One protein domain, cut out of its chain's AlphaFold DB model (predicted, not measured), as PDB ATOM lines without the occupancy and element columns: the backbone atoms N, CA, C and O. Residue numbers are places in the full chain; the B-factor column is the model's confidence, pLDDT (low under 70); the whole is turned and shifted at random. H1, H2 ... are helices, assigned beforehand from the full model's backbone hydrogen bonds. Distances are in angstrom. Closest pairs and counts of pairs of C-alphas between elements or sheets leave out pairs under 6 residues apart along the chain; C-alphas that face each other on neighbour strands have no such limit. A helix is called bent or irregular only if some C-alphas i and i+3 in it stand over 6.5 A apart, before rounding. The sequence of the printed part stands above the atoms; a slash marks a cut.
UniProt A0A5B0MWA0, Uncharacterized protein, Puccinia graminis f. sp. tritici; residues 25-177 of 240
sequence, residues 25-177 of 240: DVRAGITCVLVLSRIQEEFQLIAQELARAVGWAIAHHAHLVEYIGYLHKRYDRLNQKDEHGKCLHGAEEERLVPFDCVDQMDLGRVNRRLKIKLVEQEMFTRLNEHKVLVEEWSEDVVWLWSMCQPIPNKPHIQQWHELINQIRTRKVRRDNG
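This is residues 25 to 177 of the 240 residues of an uncharacterized protein of Puccinia graminis f. sp. tritici (UniProt A0A5B0MWA0). One very long helix, H1, makes the length of the model; the bent helix H4 folds back along its second half with arm H4a, then crosses it with arm H4b, and H5 turns back beside H4b and also crosses H1. Two short helices, H2 and H3, and the loop of residues 79 to 90 lie toward the end of H1 at residue 78, while residues 25 to 39 of H1 and residues 172 to 177 stick out. The printed part has 153 residues with five named helices, in the order H1, H2, H3, H4, H5, and no named strand; the class is all helix. It is extended, with a radius of gyration of the C-alphas of 24.2 A, and a rod in outline, spanning 92 by 38 by 28 A.

Begin with H1, residues 25 to 78, one of two hubs, each touching three other helices. H2, residues 91 to 96, only just touches residues 77 to 78 of H1, with 3 pairs of C-alphas within 8 A; the closest are those of Leu 78 and Glu 93, 7.0 A apart. H3, residues 101 to 104, is apart from H1 and from H2. The other hub, H4, residues 112 to 148, was assigned as one helix by its hydrogen bonds but is bent: C-alphas 136 and 139 are 7.3 A apart, and its arms H4a and H4b stand at 62 degrees, a steep tilt. H3 touches H4a, closest at the C-alphas of Asp 103 and Arg 112, 6.2 A apart. H4a touches residues 57 to 78 of H1 at a shallow tilt of 31 degrees, opposite ways, closest at the C-alphas of Ile 68 and Glu 120, 6.0 A apart. H4b touches residues 43 to 54 of H1 at a steep tilt of 47 degrees, closest at the C-alphas of Ala 47 and Cys 148, 5.1 A apart. H5, residues 151 to 175, forms a helical hairpin with H4b, at a shallow tilt of 7 degrees, opposite ways, closest at the C-alphas of Trp 145 and Ile 157, 7.5 A apart. Residues 159 to 163 of H5 touch H1 at a steep tilt of 44 degrees, closest at the C-alphas of Val 54 and Trp 160, 6.9 A apart. H5 also touches H4a, closest at the C-alphas of Lys 131 and Ile 167, 6.6 A apart. The helix packing is mostly crossed, but only just, with 2 of 6 touching pairs at a shallow tilt. H5 is irregular, with C-alphas 152 and 155 7.2 A apart. Every O i to N i+4 pair is within hydrogen-bond range in H1, H2, H4a and H4b, against 15 of 21 in H5, and H3 is too short for such a pair.

Find C-alpha 25 at (10.653, 66.343, -62.775); from there H1 runs 78.3 A to C-alpha 78 at (56.795, 43.795, -3.731). After H2 and H3, 8.8 A and 5.1 A long, H4a covers residues 112 to 136 over 36.5 A and H4b residues 139 to 148 over 14.4 A. H5 then runs 38.3 A to C-alpha 175 at (56.235, 32.820, -34.306).

Look to Asp 25 and His 84 for the two C-alphas farthest apart, 93.3 A. The printed part has no cut; the link from H1 to H2 is long, that from H3 to H4 short, and those from H2 to H3 and from H4 to H5 tight. The mean pLDDT of the printed part is 91.8, and residue 177 alone is under 70.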
ATOM      1  N   ASP A  25       9.216  66.308 -62.504       89.25
ATOM      2  CA  ASP A  25      10.653  66.343 -62.775       89.25
ATOM      3  C   ASP A  25      11.350  67.307 -61.813       89.25
ATOM      4  O   ASP A  25      12.406  66.989 -61.261       89.25
ATOM      5  N   VAL A  26      10.723  68.452 -61.515       88.25
ATOM      6  CA  VAL A  26      11.234  69.394 -60.507       88.25
ATOM      7  C   VAL A  26      11.226  68.760 -59.116       88.25
ATOM      8  O   VAL A  26      12.218  68.854 -58.388       88.25
ATOM      9  N   ARG A  27      10.158  68.042 -58.744       84.88
ATOM     10  CA  ARG A  27      10.101  67.305 -57.469       84.88
ATOM     11  C   ARG A  27      11.151  66.203 -57.384       84.88
ATOM     12  O   ARG A  27      11.748  66.022 -56.319       84.88
ATOM     13  N   ALA A  28      11.365  65.465 -58.473       88.31
ATOM     14  CA  ALA A  28      12.405  64.447 -58.547       88.31
ATOM     15  C   ALA A  28      13.787  65.087 -58.374       88.31
ATOM     16  O   ALA A  28      14.551  64.644 -57.521       88.31
ATOM     17  N   GLY A  29      14.065  66.185 -59.081       91.38
ATOM     18  CA  GLY A  29      15.304  66.951 -58.952       91.38
ATOM     19  C   GLY A  29      15.557  67.447 -57.526       91.38
ATOM     20  O   GLY A  29      16.623  67.187 -56.972       91.38
ATOM     21  N   ILE A  30      14.565  68.089 -56.897       87.19
ATOM     22  CA  ILE A  30      14.650  68.545 -55.497       87.19
ATOM     23  C   ILE A  30      14.923  67.364 -54.560       87.19
ATOM     24  O   ILE A  30      15.814  67.437 -53.716       87.19
ATOM     25  N   THR A  31      14.201  66.254 -54.730       87.12
ATOM     26  CA  THR A  31      14.398  65.052 -53.908       87.12
ATOM     27  C   THR A  31      15.815  64.503 -54.070       87.12
ATOM     28  O   THR A  31      16.461  64.202 -53.072       87.12
ATOM     29  N   CYS A  32      16.326  64.414 -55.301       90.94
ATOM     30  CA  CYS A  32      17.690  63.968 -55.573       90.94
ATOM     31  C   CYS A  32      18.729  64.859 -54.880       90.94
ATOM     32  O   CYS A  32      19.640  64.338 -54.246       90.94
ATOM     33  N   VAL A  33      18.579  66.188 -54.947       92.50
ATOM     34  CA  VAL A  33      19.491  67.127 -54.270       92.50
ATOM     35  C   VAL A  33      19.455  66.939 -52.753       92.50
ATOM     36  O   VAL A  33      20.511  66.841 -52.136       92.50
ATOM     37  N   LEU A  34      18.268  66.821 -52.149       88.62
ATOM     38  CA  LEU A  34      18.135  66.596 -50.704       88.62
ATOM     39  C   LEU A  34      18.743  65.257 -50.267       88.62
ATOM     40  O   LEU A  34      19.419  65.194 -49.243       88.62
ATOM     41  N   VAL A  35      18.540  64.195 -51.052       91.38
ATOM     42  CA  VAL A  35      19.159  62.886 -50.801       91.38
ATOM     43  C   VAL A  35      20.682  62.989 -50.880       91.38
ATOM     44  O   VAL A  35      21.361  62.462 -50.005       91.38
ATOM     45  N   LEU A  36      21.230  63.703 -51.868       94.06
ATOM     46  CA  LEU A  36      22.673  63.940 -51.967       94.06
ATOM     47  C   LEU A  36      23.209  64.716 -50.757       94.06
ATOM     48  O   LEU A  36      24.223  64.316 -50.187       94.06
ATOM     49  N   SER A  37      22.524  65.781 -50.329       93.44
ATOM     50  CA  SER A  37      22.887  66.525 -49.117       93.44
ATOM     51  C   SER A  37      22.870  65.629 -47.882       93.44
ATOM     52  O   SER A  37      23.817  65.654 -47.100       93.44
ATOM     53  N   ARG A  38      21.850  64.775 -47.740       94.06
ATOM     54  CA  ARG A  38      21.773  63.835 -46.622       94.06
ATOM     55  C   ARG A  38      22.909  62.817 -46.650       94.06
ATOM     56  O   ARG A  38      23.529  62.582 -45.623       94.06
ATOM     57  N   ILE A  39      23.217  62.237 -47.809       94.00
ATOM     58  CA  ILE A  39      24.342  61.299 -47.954       94.00
ATOM     59  C   ILE A  39      25.658  61.972 -47.553       94.00
ATOM     60  O   ILE A  39      26.479  61.356 -46.877       94.00
ATOM     61  N   GLN A  40      25.847  63.240 -47.923       92.25
ATOM     62  CA  GLN A  40      27.030  64.001 -47.535       92.25
ATOM     63  C   GLN A  40      27.137  64.174 -46.008       92.25
ATOM     64  O   GLN A  40      28.235  64.031 -45.470       92.25
ATOM     65  N   GLU A  41      26.027  64.443 -45.312       94.44
ATOM     66  CA  GLU A  41      25.985  64.501 -43.840       94.44
ATOM     67  C   GLU A  41      26.333  63.147 -43.210       94.44
ATOM     68  O   GLU A  41      27.192  63.073 -42.334       94.44
ATOM     69  N   GLU A  42      25.713  62.060 -43.678       95.06
ATOM     70  CA  GLU A  42      25.976  60.709 -43.161       95.06
ATOM     71  C   GLU A  42      27.448  60.324 -43.338       95.06
ATOM     72  O   GLU A  42      28.067  59.740 -42.450       95.06
ATOM     73  N   PHE A  43      28.055  60.709 -44.459       93.06
ATOM     74  CA  PHE A  43      29.466  60.448 -44.715       93.06
ATOM     75  C   PHE A  43      30.394  61.220 -43.768       93.06
ATOM     76  O   PHE A  43      31.423  60.694 -43.342       93.06
ATOM     77  N   GLN A  44      30.020  62.445 -43.391       93.62
ATOM     78  CA  GLN A  44      30.731  63.213 -42.367       93.62
ATOM     79  C   GLN A  44      30.591  62.574 -40.980       93.62
ATOM     80  O   GLN A  44      31.577  62.514 -40.243       93.62
ATOM     81  N   LEU A  45      29.410  62.051 -40.640       95.94
ATOM     82  CA  LEU A  45      29.194  61.317 -39.390       95.94
ATOM     83  C   LEU A  45      30.031  60.033 -39.344       95.94
ATOM     84  O   LEU A  45      30.716  59.790 -38.353       95.94
ATOM     85  N   ILE A  46      30.064  59.262 -40.435       96.25
ATOM     86  CA  ILE A  46      30.926  58.076 -40.558       96.25
ATOM     87  C   ILE A  46      32.398  58.460 -40.376       96.25
ATOM     88  O   ILE A  46      33.120  57.772 -39.658       96.25
ATOM     89  N   ALA A  47      32.850  59.569 -40.966       95.31
ATOM     90  CA  ALA A  47      34.220  60.042 -40.783       95.31
ATOM     91  C   ALA A  47      34.532  60.370 -39.316       95.31
ATOM     92  O   ALA A  47      35.588  59.997 -38.800       95.31
ATOM     93  N   GLN A  48      33.617  61.046 -38.622       95.75
ATOM     94  CA  GLN A  48      33.791  61.368 -37.209       95.75
ATOM     95  C   GLN A  48      33.839  60.104 -36.343       95.75
ATOM     96  O   GLN A  48      34.724  59.971 -35.495       95.75
ATOM     97  N   GLU A  49      32.926  59.163 -36.573       96.94
ATOM     98  CA  GLU A  49      32.879  57.910 -35.823       96.94
ATOM     99  C   GLU A  49      34.094  57.025 -36.100       96.94
ATOM    100  O   GLU A  49      34.671  56.467 -35.167       96.94
ATOM    101  N   LEU A  50      34.569  56.977 -37.347       97.12
ATOM    102  CA  LEU A  50      35.811  56.292 -37.694       97.12
ATOM    103  C   LEU A  50      37.013  56.909 -36.971       97.12
ATOM    104  O   LEU A  50      37.836  56.185 -36.414       97.12
ATOM    105  N   ALA A  51      37.114  58.242 -36.944       95.56
ATOM    106  CA  ALA A  51      38.188  58.930 -36.230       95.56
ATOM    107  C   ALA A  51      38.153  58.616 -34.727       95.56
ATOM    108  O   ALA A  51      39.197  58.365 -34.120       95.56
ATOM    109  N   ARG A  52      36.953  58.563 -34.135       95.88
ATOM    110  CA  ARG A  52      36.752  58.188 -32.732       95.88
ATOM    111  C   ARG A  52      37.138  56.733 -32.466       95.88
ATOM    112  O   ARG A  52      37.818  56.475 -31.477       95.88
ATOM    113  N   ALA A  53      36.756  55.807 -33.342       96.94
ATOM    114  CA  ALA A  53      37.093  54.389 -33.223       96.94
ATOM    115  C   ALA A  53      38.609  54.148 -33.320       96.94
ATOM    116  O   ALA A  53      39.179  53.464 -32.471       96.94
ATOM    117  N   VAL A  54      39.280  54.772 -34.294       96.75
ATOM    118  CA  VAL A  54      40.744  54.712 -34.444       96.75
ATOM    119  C   VAL A  54      41.445  55.307 -33.224       96.75
ATOM    120  O   VAL A  54      42.353  54.687 -32.670       96.75
ATOM    121  N   GLY A  55      41.001  56.482 -32.766       96.25
ATOM    122  CA  GLY A  55      41.543  57.122 -31.568       96.25
ATOM    123  C   GLY A  55      41.379  56.258 -30.316       96.25
ATOM    124  O   GLY A  55      42.335  56.087 -29.560       96.25
ATOM    125  N   TRP A  56      40.198  55.657 -30.127       97.94
ATOM    126  CA  TRP A  56      39.945  54.711 -29.039       97.94
ATOM    127  C   TRP A  56      40.881  53.506 -29.114       97.94
ATOM    128  O   TRP A  56      41.505  53.171 -28.114       97.94
ATOM    129  N   ALA A  57      41.032  52.885 -30.284       97.81
ATOM    130  CA  ALA A  57      41.844  51.684 -30.428       97.81
ATOM    131  C   ALA A  57      43.326  51.928 -30.098       97.81
ATOM    132  O   ALA A  57      43.952  51.113 -29.415       97.81
ATOM    133  N   ILE A  58      43.873  53.067 -30.533       96.62
ATOM    134  CA  ILE A  58      45.249  53.476 -30.227       96.62
ATOM    135  C   ILE A  58      45.405  53.755 -28.729       96.62
ATOM    136  O   ILE A  58      46.292  53.192 -28.086       96.62
ATOM    137  N   ALA A  59      44.523  54.581 -28.158       97.44
ATOM    138  CA  ALA A  59      44.585  54.945 -26.746       97.44
ATOM    139  C   ALA A  59      44.388  53.732 -25.826       97.44
ATOM    140  O   ALA A  59      45.101  53.580 -24.837       97.44
ATOM    141  N   HIS A  60      43.460  52.835 -26.166       97.62
ATOM    142  CA  HIS A  60      43.191  51.625 -25.398       97.62
ATOM    143  C   HIS A  60      44.381  50.661 -25.423       97.62
ATOM    144  O   HIS A  60      44.751  50.120 -24.381       97.62
ATOM    145  N   HIS A  61      45.036  50.504 -26.579       96.31
ATOM    146  CA  HIS A  61      46.257  49.707 -26.673       96.31
ATOM    147  C   HIS A  61      47.368  50.267 -25.778       96.31
ATOM    148  O   HIS A  61      47.967  49.518 -25.007       96.31
ATOM    149  N   ALA A  62      47.625  51.578 -25.864       96.00
ATOM    150  CA  ALA A  62      48.626  52.246 -25.038       96.00
ATOM    151  C   ALA A  62      48.319  52.072 -23.544       96.00
ATOM    152  O   ALA A  62      49.185  51.638 -22.792       96.00
ATOM    153  N   HIS A  63      47.064  52.292 -23.145       96.88
ATOM    154  CA  HIS A  63      46.623  52.134 -21.763       96.88
ATOM    155  C   HIS A  63      46.849  50.713 -21.230       96.88
ATOM    156  O   HIS A  63      47.369  50.549 -20.131       96.88
ATOM    157  N   LEU A  64      46.498  49.674 -21.998       95.62
ATOM    158  CA  LEU A  64      46.737  48.287 -21.586       95.62
ATOM    159  C   LEU A  64      48.234  47.992 -21.422       95.62
ATOM    160  O   LEU A  64      48.633  47.400 -20.424       95.62
ATOM    161  N   VAL A  65      49.070  48.428 -22.369       94.94
ATOM    162  CA  VAL A  65      50.528  48.229 -22.308       94.94
ATOM    163  C   VAL A  65      51.144  48.956 -21.110       94.94
ATOM    164  O   VAL A  65      51.949  48.376 -20.382       94.94
ATOM    165  N   GLU A  66      50.761  50.211 -20.885       96.31
ATOM    166  CA  GLU A  66      51.236  51.011 -19.756       96.31
ATOM    167  C   GLU A  66      50.797  50.415 -18.420       96.31
ATOM    168  O   GLU A  66      51.603  50.330 -17.491       96.31
ATOM    169  N   TYR A  67      49.546  49.957 -18.328       96.50
ATOM    170  CA  TYR A  67      49.010  49.375 -17.106       96.50
ATOM    171  C   TYR A  67      49.663  48.029 -16.774       96.50
ATOM    172  O   TYR A  67      50.045  47.806 -15.629       96.50
ATOM    173  N   ILE A  68      49.901  47.172 -17.769       95.19
ATOM    174  CA  ILE A  68      50.703  45.953 -17.589       95.19
ATOM    175  C   ILE A  68      52.106  46.311 -17.080       95.19
ATOM    176  O   ILE A  68      52.563  45.760 -16.082       95.19
ATOM    177  N   GLY A  69      52.772  47.293 -17.699       93.81
ATOM    178  CA  GLY A  69      54.090  47.751 -17.246       93.81
ATOM    179  C   GLY A  69      54.081  48.322 -15.822       93.81
ATOM    180  O   GLY A  69      55.058  48.178 -15.084       93.81
ATOM    181  N   TYR A  70      52.984  48.955 -15.411       95.62
ATOM    182  CA  TYR A  70      52.764  49.387 -14.035       95.62
ATOM    183  C   TYR A  70      52.651  48.197 -13.070       95.62
ATOM    184  O   TYR A  70      53.328  48.198 -12.039       95.62
ATOM    185  N   LEU A  71      51.847  47.183 -13.410       95.12
ATOM    186  CA  LEU A  71      51.670  45.977 -12.597       95.12
ATOM    187  C   LEU A  71      52.987  45.218 -12.426       95.12
ATOM    188  O   LEU A  71      53.332  44.875 -11.298       95.12
ATOM    189  N   HIS A  72      53.769  45.069 -13.498       93.31
ATOM    190  CA  HIS A  72      55.088  44.430 -13.458       93.31
ATOM    191  C   HIS A  72      56.026  45.144 -12.472       93.31
ATOM    192  O   HIS A  72      56.514  44.554 -11.512       93.31
ATOM    193  N   LYS A  73      56.173  46.471 -12.604       93.00
ATOM    194  CA  LYS A  73      57.001  47.282 -11.689       93.00
ATOM    195  C   LYS A  73      56.511  47.233 -10.244       93.00
ATOM    196  O   LYS A  73      57.290  47.413  -9.307       93.00
ATOM    197  N   ARG A  74      55.201  47.101 -10.037       93.88
ATOM    198  CA  ARG A  74      54.602  46.975  -8.705       93.88
ATOM    199  C   ARG A  74      54.927  45.609  -8.106       93.88
ATOM    200  O   ARG A  74      55.342  45.556  -6.953       93.88
ATOM    201  N   TYR A  75      54.801  44.545  -8.894       92.69
ATOM    202  CA  TYR A  75      55.167  43.185  -8.515       92.69
ATOM    203  C   TYR A  75      56.652  43.077  -8.148       92.69
ATOM    204  O   TYR A  75      56.979  42.595  -7.065       92.69
ATOM    205  N   ASP A  76      57.542  43.629  -8.974       91.25
ATOM    206  CA  ASP A  76      58.987  43.623  -8.723       91.25
ATOM    207  C   ASP A  76      59.341  44.338  -7.416       91.25
ATOM    208  O   ASP A  76      60.136  43.837  -6.623       91.25
ATOM    209  N   ARG A  77      58.706  45.488  -7.144       91.94
ATOM    210  CA  ARG A  77      58.885  46.208  -5.873       91.94
ATOM    211  C   ARG A  77      58.394  45.403  -4.673       91.94
ATOM    212  O   ARG A  77      59.052  45.422  -3.641       91.94
ATOM    213  N   LEU A  78      57.286  44.675  -4.800       90.44
ATOM    214  CA  LEU A  78      56.795  43.795  -3.731       90.44
ATOM    215  C   LEU A  78      57.695  42.584  -3.489       90.44
ATOM    216  O   LEU A  78      57.672  42.011  -2.400       90.44
ATOM    217  N   ASN A  79      58.472  42.184  -4.488       89.56
ATOM    218  CA  ASN A  79      59.425  41.088  -4.380       89.56
ATOM    219  C   ASN A  79      60.830  41.547  -3.986       89.56
ATOM    220  O   ASN A  79      61.741  40.720  -3.919       89.56
ATOM    221  N   GLN A  80      61.011  42.837  -3.683       87.75
ATOM    222  CA  GLN A  80      62.256  43.314  -3.102       87.75
ATOM    223  C   GLN A  80      62.492  42.644  -1.752       87.75
ATOM    224  O   GLN A  80      61.598  42.517  -0.908       87.75
ATOM    225  N   LYS A  81      63.731  42.192  -1.590       88.12
ATOM    226  CA  LYS A  81      64.221  41.554  -0.382       88.12
ATOM    227  C   LYS A  81      65.016  42.565   0.431       88.12
ATOM    228  O   LYS A  81      65.669  43.439  -0.138       88.12
ATOM    229  N   ASP A  82      64.942  42.439   1.745       85.25
ATOM    230  CA  ASP A  82      65.789  43.178   2.670       85.25
ATOM    231  C   ASP A  82      67.250  42.686   2.620       85.25
ATOM    232  O   ASP A  82      67.608  41.757   1.887       85.25
ATOM    233  N   GLU A  83      68.108  43.312   3.425       87.06
ATOM    234  CA  GLU A  83      69.521  42.938   3.586       87.06
ATOM    235  C   GLU A  83      69.729  41.492   4.083       87.06
ATOM    236  O   GLU A  83      70.797  40.916   3.879       87.06
ATOM    237  N   HIS A  84      68.696  40.877   4.667       85.25
ATOM    238  CA  HIS A  84      68.681  39.495   5.146       85.25
ATOM    239  C   HIS A  84      68.073  38.518   4.121       85.25
ATOM    240  O   HIS A  84      67.959  37.321   4.392       85.25
ATOM    241  N   GLY A  85      67.688  38.996   2.933       85.31
ATOM    242  CA  GLY A  85      67.097  38.182   1.875       85.31
ATOM    243  C   GLY A  85      65.617  37.832   2.084       85.31
ATOM    244  O   GLY A  85      65.089  36.993   1.345       85.31
ATOM    245  N   LYS A  86      64.935  38.455   3.052       84.19
ATOM    246  CA  LYS A  86      63.513  38.249   3.342       84.19
ATOM    247  C   LYS A  86      62.659  39.295   2.625       84.19
ATOM    248  O   LYS A  86      63.065  40.437   2.444       84.19
ATOM    249  N   CYS A  87      61.459  38.906   2.204       82.56
ATOM    250  CA  CYS A  87      60.496  39.852   1.650       82.56
ATOM    251  C   CYS A  87      60.072  40.881   2.706       82.56
ATOM    252  O   CYS A  87      59.815  40.524   3.859       82.56
ATOM    253  N   LEU A  88      59.945  42.140   2.285       83.62
ATOM    254  CA  LEU A  88      59.381  43.199   3.120       83.62
ATOM    255  C   LEU A  88      57.917  42.884   3.458       83.62
ATOM    256  O   LEU A  88      57.179  42.359   2.617       83.62
ATOM    257  N   HIS A  89      57.504  43.219   4.683       83.19
ATOM    258  CA  HIS A  89      56.148  42.994   5.184       83.19
ATOM    259  C   HIS A  89      55.666  44.148   6.073       83.19
ATOM    260  O   HIS A  89      56.456  44.856   6.699       83.19
ATOM    261  N   GLY A  90      54.345  44.321   6.159       85.50
ATOM    262  CA  GLY A  90      53.715  45.306   7.042       85.50
ATOM    263  C   GLY A  90      53.987  46.752   6.615       85.50
ATOM    264  O   GLY A  90      53.859  47.096   5.441       85.50
ATOM    265  N   ALA A  91      54.362  47.606   7.570       86.69
ATOM    266  CA  ALA A  91      54.497  49.047   7.346       86.69
ATOM    267  C   ALA A  91      55.609  49.427   6.347       86.69
ATOM    268  O   ALA A  91      55.517  50.458   5.685       86.69
ATOM    269  N   GLU A  92      56.667  48.622   6.229       85.25
ATOM    270  CA  GLU A  92      57.759  48.875   5.280       85.25
ATOM    271  C   GLU A  92      57.344  48.555   3.841       85.25
ATOM    272  O   GLU A  92      57.611  49.341   2.930       85.25
ATOM    273  N   GLU A  93      56.614  47.451   3.653       88.12
ATOM    274  CA  GLU A  93      56.023  47.077   2.366       88.12
ATOM    275  C   GLU A  93      55.044  48.155   1.884       88.12
ATOM    276  O   GLU A  93      55.104  48.574   0.729       88.12
ATOM    277  N   GLU A  94      54.178  48.649   2.772       89.00
ATOM    278  CA  GLU A  94      53.196  49.687   2.440       89.00
ATOM    279  C   GLU A  94      53.857  51.031   2.089       89.00
ATOM    280  O   GLU A  94      53.401  51.726   1.181       89.00
ATOM    281  N   ARG A  95      54.971  51.386   2.743       89.50
ATOM    282  CA  ARG A  95      55.749  52.585   2.383       89.50
ATOM    283  C   ARG A  95      56.380  52.472   0.997       89.50
ATOM    284  O   ARG A  95      56.401  53.457   0.262       89.50
ATOM    285  N   LEU A  96      56.903  51.298   0.642       89.31
ATOM    286  CA  LEU A  96      57.529  51.059  -0.661       89.31
ATOM    287  C   LEU A  96      56.489  50.941  -1.788       89.31
ATOM    288  O   LEU A  96      56.687  51.439  -2.905       89.31
ATOM    289  N   VAL A  97      55.380  50.264  -1.492       92.50
ATOM    290  CA  VAL A  97      54.278  49.999  -2.414       92.50
ATOM    291  C   VAL A  97      52.957  50.323  -1.704       92.50
ATOM    292  O   VAL A  97      52.360  49.447  -1.078       92.50
ATOM    293  N   PRO A  98      52.457  51.566  -1.821       93.31
ATOM    294  CA  PRO A  98      51.187  51.967  -1.218       93.31
ATOM    295  C   PRO A  98      49.994  51.202  -1.786       93.31
ATOM    296  O   PRO A  98      50.003  50.819  -2.964       93.31
ATOM    297  N   PHE A  99      48.961  50.995  -0.968       92.69
ATOM    298  CA  PHE A  99      47.731  50.337  -1.405       92.69
ATOM    299  C   PHE A  99      47.051  51.088  -2.558       92.69
ATOM    300  O   PHE A  99      47.017  52.318  -2.577       92.69
ATOM    301  N   ASP A 100      46.520  50.347  -3.529       93.44
ATOM    302  CA  ASP A 100      45.805  50.906  -4.679       93.44
ATOM    303  C   ASP A 100      44.519  50.131  -5.002       93.44
ATOM    304  O   ASP A 100      44.039  49.315  -4.213       93.44
ATOM    305  N   CYS A 101      43.946  50.406  -6.176       92.88
ATOM    306  CA  CYS A 101      42.735  49.747  -6.639       92.88
ATOM    307  C   CYS A 101      42.884  48.226  -6.790       92.88
ATOM    308  O   CYS A 101      41.913  47.530  -6.521       92.88
ATOM    309  N   VAL A 102      44.060  47.700  -7.159       93.75
ATOM    310  CA  VAL A 102      44.289  46.253  -7.338       93.75
ATOM    311  C   VAL A 102      44.183  45.529  -6.002       93.75
ATOM    312  O   VAL A 102      43.595  44.454  -5.904       93.75
ATOM    313  N   ASP A 103      44.707  46.144  -4.945       92.00
ATOM    314  CA  ASP A 103      44.667  45.557  -3.608       92.00
ATOM    315  C   ASP A 103      43.243  45.521  -3.035       92.00
ATOM    316  O   ASP A 103      42.891  44.588  -2.305       92.00
ATOM    317  N   GLN A 104      42.430  46.516  -3.405       93.00
ATOM    318  CA  GLN A 104      41.026  46.659  -3.009       93.00
ATOM    319  C   GLN A 104      40.088  45.688  -3.738       93.00
ATOM    320  O   GLN A 104      38.962  45.491  -3.285       93.00
ATOM    321  N   MET A 105      40.521  45.066  -4.840       92.62
ATOM    322  CA  MET A 105      39.699  44.093  -5.562       92.62
ATOM    323  C   MET A 105      39.421  42.870  -4.686       92.62
ATOM    324  O   MET A 105      40.344  42.276  -4.115       92.62
ATOM    325  N   ASP A 106      38.157  42.459  -4.612       91.44
ATOM    326  CA  ASP A 106      37.784  41.190  -3.994       91.44
ATOM    327  C   ASP A 106      38.007  40.045  -4.989       91.44
ATOM    328  O   ASP A 106      37.154  39.721  -5.812       91.44
ATOM    329  N   LEU A 107      39.211  39.473  -4.939       89.19
ATOM    330  CA  LEU A 107      39.609  38.285  -5.702       89.19
ATOM    331  C   LEU A 107      39.659  37.043  -4.795       89.19
ATOM    332  O   LEU A 107      40.398  36.095  -5.059       89.19
ATOM    333  N   GLY A 108      38.913  37.064  -3.685       88.38
ATOM    334  CA  GLY A 108      38.977  36.050  -2.639       88.38
ATOM    335  C   GLY A 108      40.174  36.223  -1.697       88.38
ATOM    336  O   GLY A 108      40.807  37.280  -1.628       88.38
ATOM    337  N   ARG A 109      40.498  35.162  -0.942       85.75
ATOM    338  CA  ARG A 109      41.570  35.142   0.078       85.75
ATOM    339  C   ARG A 109      42.971  35.011  -0.532       85.75
ATOM    340  O   ARG A 109      43.781  34.202  -0.088       85.75
ATOM    341  N   VAL A 110      43.252  35.797  -1.563       90.81
ATOM    342  CA  VAL A 110      44.554  35.848  -2.228       90.81
ATOM    343  C   VAL A 110      45.397  36.984  -1.664       90.81
ATOM    344  O   VAL A 110      44.909  38.081  -1.379       90.81
ATOM    345  N   ASN A 111      46.691  36.717  -1.504       90.06
ATOM    346  CA  ASN A 111      47.634  37.743  -1.087       90.06
ATOM    347  C   ASN A 111      47.865  38.770  -2.209       90.06
ATOM    348  O   ASN A 111      47.542  38.556  -3.378       90.06
ATOM    349  N   ARG A 112      48.481  39.889  -1.839       91.38
ATOM    350  CA  ARG A 112      48.734  41.029  -2.719       91.38
ATOM    351  C   ARG A 112      49.484  40.690  -4.012       91.38
ATOM    352  O   ARG A 112      49.122  41.163  -5.086       91.38
ATOM    353  N   ARG A 113      50.523  39.855  -3.907       91.31
ATOM    354  CA  ARG A 113      51.368  39.450  -5.042       91.31
ATOM    355  C   ARG A 113      50.555  38.648  -6.055       91.31
ATOM    356  O   ARG A 113      50.612  38.932  -7.248       91.31
ATOM    357  N   LEU A 114      49.746  37.713  -5.559       91.31
ATOM    358  CA  LEU A 114      48.849  36.911  -6.385       91.31
ATOM    359  C   LEU A 114      47.758  37.762  -7.042       91.31
ATOM    360  O   LEU A 114      47.495  37.571  -8.223       91.31
ATOM    361  N   LYS A 115      47.177  38.748  -6.340       94.69
ATOM    362  CA  LYS A 115      46.215  39.684  -6.957       94.69
ATOM    363  C   LYS A 115      46.814  40.389  -8.171       94.69
ATOM    364  O   LYS A 115      46.196  40.407  -9.230       94.69
ATOM    365  N   ILE A 116      48.026  40.929  -8.033       94.44
ATOM    366  CA  ILE A 116      48.709  41.618  -9.134       94.44
ATOM    367  C   ILE A 116      48.961  40.664 -10.300       94.44
ATOM    368  O   ILE A 116      48.688  41.042 -11.432       94.44
ATOM    369  N   LYS A 117      49.409  39.430 -10.034       93.06
ATOM    370  CA  LYS A 117      49.627  38.418 -11.079       93.06
ATOM    371  C   LYS A 117      48.346  38.037 -11.820       93.06
ATOM    372  O   LYS A 117      48.358  37.976 -13.045       93.06
ATOM    373  N   LEU A 118      47.239  37.849 -11.103       93.62
ATOM    374  CA  LEU A 118      45.939  37.550 -11.710       93.62
ATOM    375  C   LEU A 118      45.449  38.701 -12.593       93.62
ATOM    376  O   LEU A 118      45.043  38.482 -13.733       93.62
ATOM    377  N   VAL A 119      45.515  39.940 -12.093       95.00
ATOM    378  CA  VAL A 119      45.115  41.116 -12.880       95.00
ATOM    379  C   VAL A 119      46.042  41.300 -14.078       95.00
ATOM    380  O   VAL A 119      45.572  41.587 -15.172       95.00
ATOM    381  N   GLU A 120      47.346  41.095 -13.909       93.19
ATOM    382  CA  GLU A 120      48.321  41.147 -14.996       93.19
ATOM    383  C   GLU A 120      47.978  40.147 -16.113       93.19
ATOM    384  O   GLU A 120      47.897  40.545 -17.276       93.19
ATOM    385  N   GLN A 121      47.701  38.885 -15.772       90.00
ATOM    386  CA  GLN A 121      47.286  37.854 -16.733       90.00
ATOM    387  C   GLN A 121      46.002  38.236 -17.483       90.00
ATOM    388  O   GLN A 121      45.921  38.085 -18.707       90.00
ATOM    389  N   GLU A 122      45.008  38.776 -16.777       94.69
ATOM    390  CA  GLU A 122      43.774  39.245 -17.406       94.69
ATOM    391  C   GLU A 122      44.044  40.413 -18.366       94.69
ATOM    392  O   GLU A 122      43.567  40.416 -19.500       94.69
ATOM    393  N   MET A 123      44.881  41.378 -17.975       95.12
ATOM    394  CA  MET A 123      45.247  42.510 -18.833       95.12
ATOM    395  C   MET A 123      46.005  42.059 -20.085       95.12
ATOM    396  O   MET A 123      45.764  42.593 -21.171       95.12
ATOM    397  N   PHE A 124      46.871  41.048 -19.977       92.31
ATOM    398  CA  PHE A 124      47.509  40.426 -21.139       92.31
ATOM    399  C   PHE A 124      46.494  39.764 -22.073       92.31
ATOM    400  O   PHE A 124      46.597  39.922 -23.294       92.31
ATOM    401  N   THR A 125      45.504  39.063 -21.517       92.56
ATOM    402  CA  THR A 125      44.407  38.463 -22.291       92.56
ATOM    403  C   THR A 125      43.637  39.540 -23.050       92.56
ATOM    404  O   THR A 125      43.550  39.477 -24.278       92.56
ATOM    405  N   ARG A 126      43.198  40.603 -22.361       96.00
ATOM    406  CA  ARG A 126      42.509  41.752 -22.976       96.00
ATOM    407  C   ARG A 126      43.357  42.430 -24.050       96.00
ATOM    408  O   ARG A 126      42.848  42.771 -25.114       96.00
ATOM    409  N   LEU A 127      44.663  42.582 -23.820       95.62
ATOM    410  CA  LEU A 127      45.585  43.144 -24.805       95.62
ATOM    411  C   LEU A 127      45.694  42.268 -26.057       95.62
ATOM    412  O   LEU A 127      45.796  42.800 -27.160       95.62
ATOM    413  N   ASN A 128      45.702  40.944 -25.916       91.94
ATOM    414  CA  ASN A 128      45.752  40.040 -27.062       91.94
ATOM    415  C   ASN A 128      44.440  40.053 -27.854       91.94
ATOM    416  O   ASN A 128      44.493  40.159 -29.076       91.94
ATOM    417  N   GLU A 129      43.289  40.032 -27.181       95.25
ATOM    418  CA  GLU A 129      41.983  40.185 -27.836       95.25
ATOM    419  C   GLU A 129      41.886  41.519 -28.592       95.25
ATOM    420  O   GLU A 129      41.500  41.547 -29.761       95.25
ATOM    421  N   HIS A 130      42.330  42.619 -27.973       96.75
ATOM    422  CA  HIS A 130      42.364  43.935 -28.614       96.75
ATOM    423  C   HIS A 130      43.253  43.957 -29.862       96.75
ATOM    424  O   HIS A 130      42.891  44.544 -30.879       96.75
ATOM    425  N   LYS A 131      44.417  43.294 -29.819       95.06
ATOM    426  CA  LYS A 131      45.303  43.180 -30.987       95.06
ATOM    427  C   LYS A 131      44.631  42.441 -32.140       95.06
ATOM    428  O   LYS A 131      44.749  42.904 -33.267       95.06
ATOM    429  N   VAL A 132      43.940  41.333 -31.862       95.06
ATOM    430  CA  VAL A 132      43.204  40.568 -32.882       95.06
ATOM    431  C   VAL A 132      42.124  41.439 -33.514       95.06
ATOM    432  O   VAL A 132      42.103  41.586 -34.731       95.06
ATOM    433  N   LEU A 133      41.311  42.107 -32.691       97.00
ATOM    434  CA  LEU A 133      40.252  43.001 -33.160       97.00
ATOM    435  C   LEU A 133      40.795  44.114 -34.075       97.00
ATOM    436  O   LEU A 133      40.252  44.385 -35.142       97.00
ATOM    437  N   VAL A 134      41.895  44.752 -33.670       96.56
ATOM    438  CA  VAL A 134      42.534  45.830 -34.436       96.56
ATOM    439  C   VAL A 134      43.164  45.316 -35.738       96.56
ATOM    440  O   VAL A 134      43.099  46.011 -36.753       96.56
ATOM    441  N   GLU A 135      43.741  44.108 -35.743       95.62
ATOM    442  CA  GLU A 135      44.219  43.463 -36.974       95.62
ATOM    443  C   GLU A 135      43.067  43.197 -37.953       95.62
ATOM    444  O   GLU A 135      43.206  43.520 -39.134       95.62
ATOM    445  N   GLU A 136      41.941  42.663 -37.468       96.56
ATOM    446  CA  GLU A 136      40.744  42.376 -38.273       96.56
ATOM    447  C   GLU A 136      40.156  43.646 -38.896       96.56
ATOM    448  O   GLU A 136      39.812  43.662 -40.074       96.56
ATOM    449  N   TRP A 137      40.100  44.744 -38.139       97.00
ATOM    450  CA  TRP A 137      39.547  46.014 -38.622       97.00
ATOM    451  C   TRP A 137      40.472  46.761 -39.587       97.00
ATOM    452  O   TRP A 137      40.060  47.749 -40.197       97.00
ATOM    453  N   SER A 138      41.736  46.352 -39.719       96.38
ATOM    454  CA  SER A 138      42.760  47.154 -40.393       96.38
ATOM    455  C   SER A 138      42.432  47.491 -41.842       96.38
ATOM    456  O   SER A 138      42.728  48.608 -42.267       96.38
ATOM    457  N   GLU A 139      41.893  46.548 -42.611       96.88
ATOM    458  CA  GLU A 139      41.602  46.777 -44.030       96.88
ATOM    459  C   GLU A 139      40.439  47.757 -44.198       96.88
ATOM    460  O   GLU A 139      40.573  48.757 -44.910       96.88
ATOM    461  N   ASP A 140      39.352  47.534 -43.457       97.31
ATOM    462  CA  ASP A 140      38.163  48.386 -43.475       97.31
ATOM    463  C   ASP A 140      38.473  49.803 -42.994       97.31
ATOM    464  O   ASP A 140      38.037  50.777 -43.608       97.31
ATOM    465  N   VAL A 141      39.272  49.942 -41.931       96.62
ATOM    466  CA  VAL A 141      39.691  51.248 -41.409       96.62
ATOM    467  C   VAL A 141      40.506  52.005 -42.447       96.62
ATOM    468  O   VAL A 141      40.210  53.169 -42.704       96.62
ATOM    469  N   VAL A 142      41.510  51.378 -43.069       96.50
ATOM    470  CA  VAL A 142      42.346  52.042 -44.084       96.50
ATOM    471  C   VAL A 142      41.511  52.441 -45.300       96.50
ATOM    472  O   VAL A 142      41.642  53.567 -45.796       96.50
ATOM    473  N   TRP A 143      40.618  51.557 -45.750       96.50
ATOM    474  CA  TRP A 143      39.715  51.840 -46.857       96.50
ATOM    475  C   TRP A 143      38.772  53.003 -46.528       96.50
ATOM    476  O   TRP A 143      38.804  54.023 -47.222       96.50
ATOM    477  N   LEU A 144      38.007  52.919 -45.434       95.50
ATOM    478  CA  LEU A 144      37.082  53.975 -45.012       95.50
ATOM    479  C   LEU A 144      37.812  55.300 -44.780       95.50
ATOM    480  O   LEU A 144      37.315  56.351 -45.188       95.50
ATOM    481  N   TRP A 145      39.007  55.272 -44.185       95.88
ATOM    482  CA  TRP A 145      39.795  56.476 -43.921       95.88
ATOM    483  C   TRP A 145      40.157  57.214 -45.209       95.88
ATOM    484  O   TRP A 145      40.077  58.442 -45.267       95.88
ATOM    485  N   SER A 146      40.516  56.472 -46.261       93.81
ATOM    486  CA  SER A 146      40.821  57.049 -47.573       93.81
ATOM    487  C   SER A 146      39.609  57.720 -48.228       93.81
ATOM    488  O   SER A 146      39.772  58.700 -48.960       93.81
ATOM    489  N   MET A 147      38.410  57.222 -47.920       92.19
ATOM    490  CA  MET A 147      37.155  57.667 -48.511       92.19
ATOM    491  C   MET A 147      36.583  58.890 -47.793       92.19
ATOM    492  O   MET A 147      36.216  59.858 -48.456       92.19
ATOM    493  N   CYS A 148      36.498  58.861 -46.459       92.62
ATOM    494  CA  CYS A 148      35.665  59.806 -45.706       92.62
ATOM    495  C   CYS A 148      36.403  60.897 -44.935       92.62
ATOM    496  O   CYS A 148      35.785  61.890 -44.548       92.62
ATOM    497  N   GLN A 149      37.716  60.779 -44.732       92.44
ATOM    498  CA  GLN A 149      38.406  61.694 -43.826       92.44
ATOM    499  C   GLN A 149      38.729  63.055 -44.456       92.44
ATOM    500  O   GLN A 149      39.333  63.121 -45.537       92.44
ATOM    501  N   PRO A 150      38.427  64.160 -43.746       89.50
ATOM    502  CA  PRO A 150      38.868  65.494 -44.129       89.50
ATOM    503  C   PRO A 150      40.394  65.585 -44.268       89.50
ATOM    504  O   PRO A 150      41.136  64.922 -43.544       89.50
ATOM    505  N   ILE A 151      40.877  66.468 -45.152       87.19
ATOM    506  CA  ILE A 151      42.319  66.703 -45.386       87.19
ATOM    507  C   ILE A 151      43.108  66.921 -44.079       87.19
ATOM    508  O   ILE A 151      44.157  66.289 -43.942       87.19
ATOM    509  N   PRO A 152      42.627  67.724 -43.105       88.19
ATOM    510  CA  PRO A 152      43.336  67.918 -41.839       88.19
ATOM    511  C   PRO A 152      43.523  66.632 -41.028       88.19
ATOM    512  O   PRO A 152      44.524  66.501 -40.332       88.19
ATOM    513  N   ASN A 153      42.600  65.671 -41.145       87.44
ATOM    514  CA  ASN A 153      42.644  64.426 -40.379       87.44
ATOM    515  C   ASN A 153      43.533  63.365 -41.032       87.44
ATOM    516  O   ASN A 153      43.960  62.430 -40.359       87.44
ATOM    517  N   LYS A 154      43.842  63.488 -42.330       86.19
ATOM    518  CA  LYS A 154      44.598  62.472 -43.080       86.19
ATOM    519  C   LYS A 154      45.906  62.022 -42.413       86.19
ATOM    520  O   LYS A 154      46.139  60.817 -42.430       86.19
ATOM    521  N   PRO A 155      46.722  62.892 -41.789       89.75
ATOM    522  CA  PRO A 155      47.947  62.463 -41.115       89.75
ATOM    523  C   PRO A 155      47.723  61.488 -39.948       89.75
ATOM    524  O   PRO A 155      48.594  60.664 -39.686       89.75
ATOM    525  N   HIS A 156      46.569  61.513 -39.268       88.69
ATOM    526  CA  HIS A 156      46.330  60.664 -38.090       88.69
ATOM    527  C   HIS A 156      46.306  59.162 -38.406       88.69
ATOM    528  O   HIS A 156      46.618  58.357 -37.529       88.69
ATOM    529  N   ILE A 157      46.062  58.768 -39.661       94.94
ATOM    530  CA  ILE A 157      46.160  57.362 -40.080       94.94
ATOM    531  C   ILE A 157      47.576  56.799 -39.923       94.94
ATOM    532  O   ILE A 157      47.750  55.587 -39.859       94.94
ATOM    533  N   GLN A 158      48.611  57.642 -39.857       94.75
ATOM    534  CA  GLN A 158      49.979  57.178 -39.615       94.75
ATOM    535  C   GLN A 158      50.104  56.485 -38.255       94.75
ATOM    536  O   GLN A 158      50.773  55.462 -38.160       94.75
ATOM    537  N   GLN A 159      49.405  56.984 -37.231       95.31
ATOM    538  CA  GLN A 159      49.406  56.370 -35.900       95.31
ATOM    539  C   GLN A 159      48.738  54.989 -35.916       95.31
ATOM    540  O   GLN A 159      49.198  54.072 -35.242       95.31
ATOM    541  N   TRP A 160      47.692  54.817 -36.732       96.56
ATOM    542  CA  TRP A 160      47.063  53.515 -36.956       96.56
ATOM    543  C   TRP A 160      48.019  52.525 -37.629       96.56
ATOM    544  O   TRP A 160      48.185  51.406 -37.156       96.56
ATOM    545  N   HIS A 161      48.691  52.942 -38.707       97.00
ATOM    546  CA  HIS A 161      49.672  52.089 -39.382       97.00
ATOM    547  C   HIS A 161      50.820  51.694 -38.452       97.00
ATOM    548  O   HIS A 161      51.243  50.542 -38.464       97.00
ATOM    549  N   GLU A 162      51.300  52.628 -37.632       96.31
ATOM    550  CA  GLU A 162      52.330  52.361 -36.631       96.31
ATOM    551  C   GLU A 162      51.861  51.304 -35.621       96.31
ATOM    552  O   GLU A 162      52.558  50.314 -35.408       96.31
ATOM    553  N   LEU A 163      50.645  51.442 -35.082       95.88
ATOM    554  CA  LEU A 163      50.046  50.441 -34.196       95.88
ATOM    555  C   LEU A 163      49.983  49.055 -34.862       95.88
ATOM    556  O   LEU A 163      50.450  48.071 -34.291       95.88
ATOM    557  N   ILE A 164      49.456  48.970 -36.085       96.94
ATOM    558  CA  ILE A 164      49.348  47.706 -36.830       96.94
ATOM    559  C   ILE A 164      50.726  47.085 -37.084       96.94
ATOM    560  O   ILE A 164      50.912  45.880 -36.893       96.94
ATOM    561  N   ASN A 165      51.714  47.894 -37.470       95.00
ATOM    562  CA  ASN A 165      53.079  47.428 -37.694       95.00
ATOM    563  C   ASN A 165      53.710  46.891 -36.409       95.00
ATOM    564  O   ASN A 165      54.344  45.833 -36.440       95.00
ATOM    565  N   GLN A 166      53.508  47.564 -35.275       92.62
ATOM    566  CA  GLN A 166      53.982  47.087 -33.976       92.62
ATOM    567  C   GLN A 166      53.359  45.738 -33.606       92.62
ATOM    568  O   GLN A 166      54.073  44.831 -33.170       92.62
ATOM    569  N   ILE A 167      52.048  45.574 -33.812       92.00
ATOM    570  CA  ILE A 167      51.331  44.324 -33.524       92.00
ATOM    571  C   ILE A 167      51.866  43.180 -34.396       92.00
ATOM    572  O   ILE A 167      52.290  42.149 -33.865       92.00
ATOM    573  N   ARG A 168      51.942  43.389 -35.715       92.44
ATOM    574  CA  ARG A 168      52.416  42.379 -36.676       92.44
ATOM    575  C   ARG A 168      53.881  42.006 -36.457       92.44
ATOM    576  O   ARG A 168      54.220  40.827 -36.465       92.44
ATOM    577  N   THR A 169      54.749  42.983 -36.193       88.38
ATOM    578  CA  THR A 169      56.181  42.737 -35.943       88.38
ATOM    579  C   THR A 169      56.388  41.892 -34.686       88.38
ATOM    580  O   THR A 169      57.189  40.957 -34.685       88.38
ATOM    581  N   ARG A 170      55.635  42.173 -33.612       81.62
ATOM    582  CA  ARG A 170      55.695  41.373 -32.377       81.62
ATOM    583  C   ARG A 170      55.177  39.950 -32.586       81.62
ATOM    584  O   ARG A 170      55.755  39.023 -32.024       81.62
ATOM    585  N   LYS A 171      54.139  39.770 -33.407       82.06
ATOM    586  CA  LYS A 171      53.604  38.452 -33.781       82.06
ATOM    587  C   LYS A 171      54.640  37.614 -34.532       82.06
ATOM    588  O   LYS A 171      54.951  36.514 -34.099       82.06
ATOM    589  N   VAL A 172      55.279  38.182 -35.558       81.56
ATOM    590  CA  VAL A 172      56.349  37.506 -36.316       81.56
ATOM    591  C   VAL A 172      57.530  37.125 -35.417       81.56
ATOM    592  O   VAL A 172      58.079  36.037 -35.553       81.56
ATOM    593  N   ARG A 173      57.923  37.989 -34.469       77.31
ATOM    594  CA  ARG A 173      58.994  37.666 -33.508       77.31
ATOM    595  C   ARG A 173      58.635  36.466 -32.624       77.31
ATOM    596  O   ARG A 173      59.515  35.648 -32.361       77.31
ATOM    597  N   ARG A 174      57.374  36.380 -32.187       72.31
ATOM    598  CA  ARG A 174      56.848  35.260 -31.396       72.31
ATOM    599  C   ARG A 174      56.858  33.964 -32.210       72.31
ATOM    600  O   ARG A 174      57.405  32.974 -31.743       72.31
ATOM    601  N   ASP A 175      56.339  34.001 -33.436       76.50
ATOM    602  CA  ASP A 175      56.235  32.820 -34.306       76.50
ATOM    603  C   ASP A 175      57.609  32.299 -34.753       76.50
ATOM    604  O   ASP A 175      57.822  31.093 -34.855       76.50
ATOM    605  N   ASN A 176      58.575  33.198 -34.971       77.62
ATOM    606  CA  ASN A 176      59.933  32.831 -35.373       77.62
ATOM    607  C   ASN A 176      60.818  32.361 -34.205       77.62
ATOM    608  O   ASN A 176      61.978  32.024 -34.433       77.62
ATOM    609  N   GLY A 177      60.338  32.396 -32.957       63.59
ATOM    610  CA  GLY A 177      61.141  32.041 -31.780       63.59
ATOM    611  C   GLY A 177      62.349  32.961 -31.524       63.59
ATOM    612  O   GLY A 177      63.190  32.652 -30.688       63.59
TER     613      GLY A 177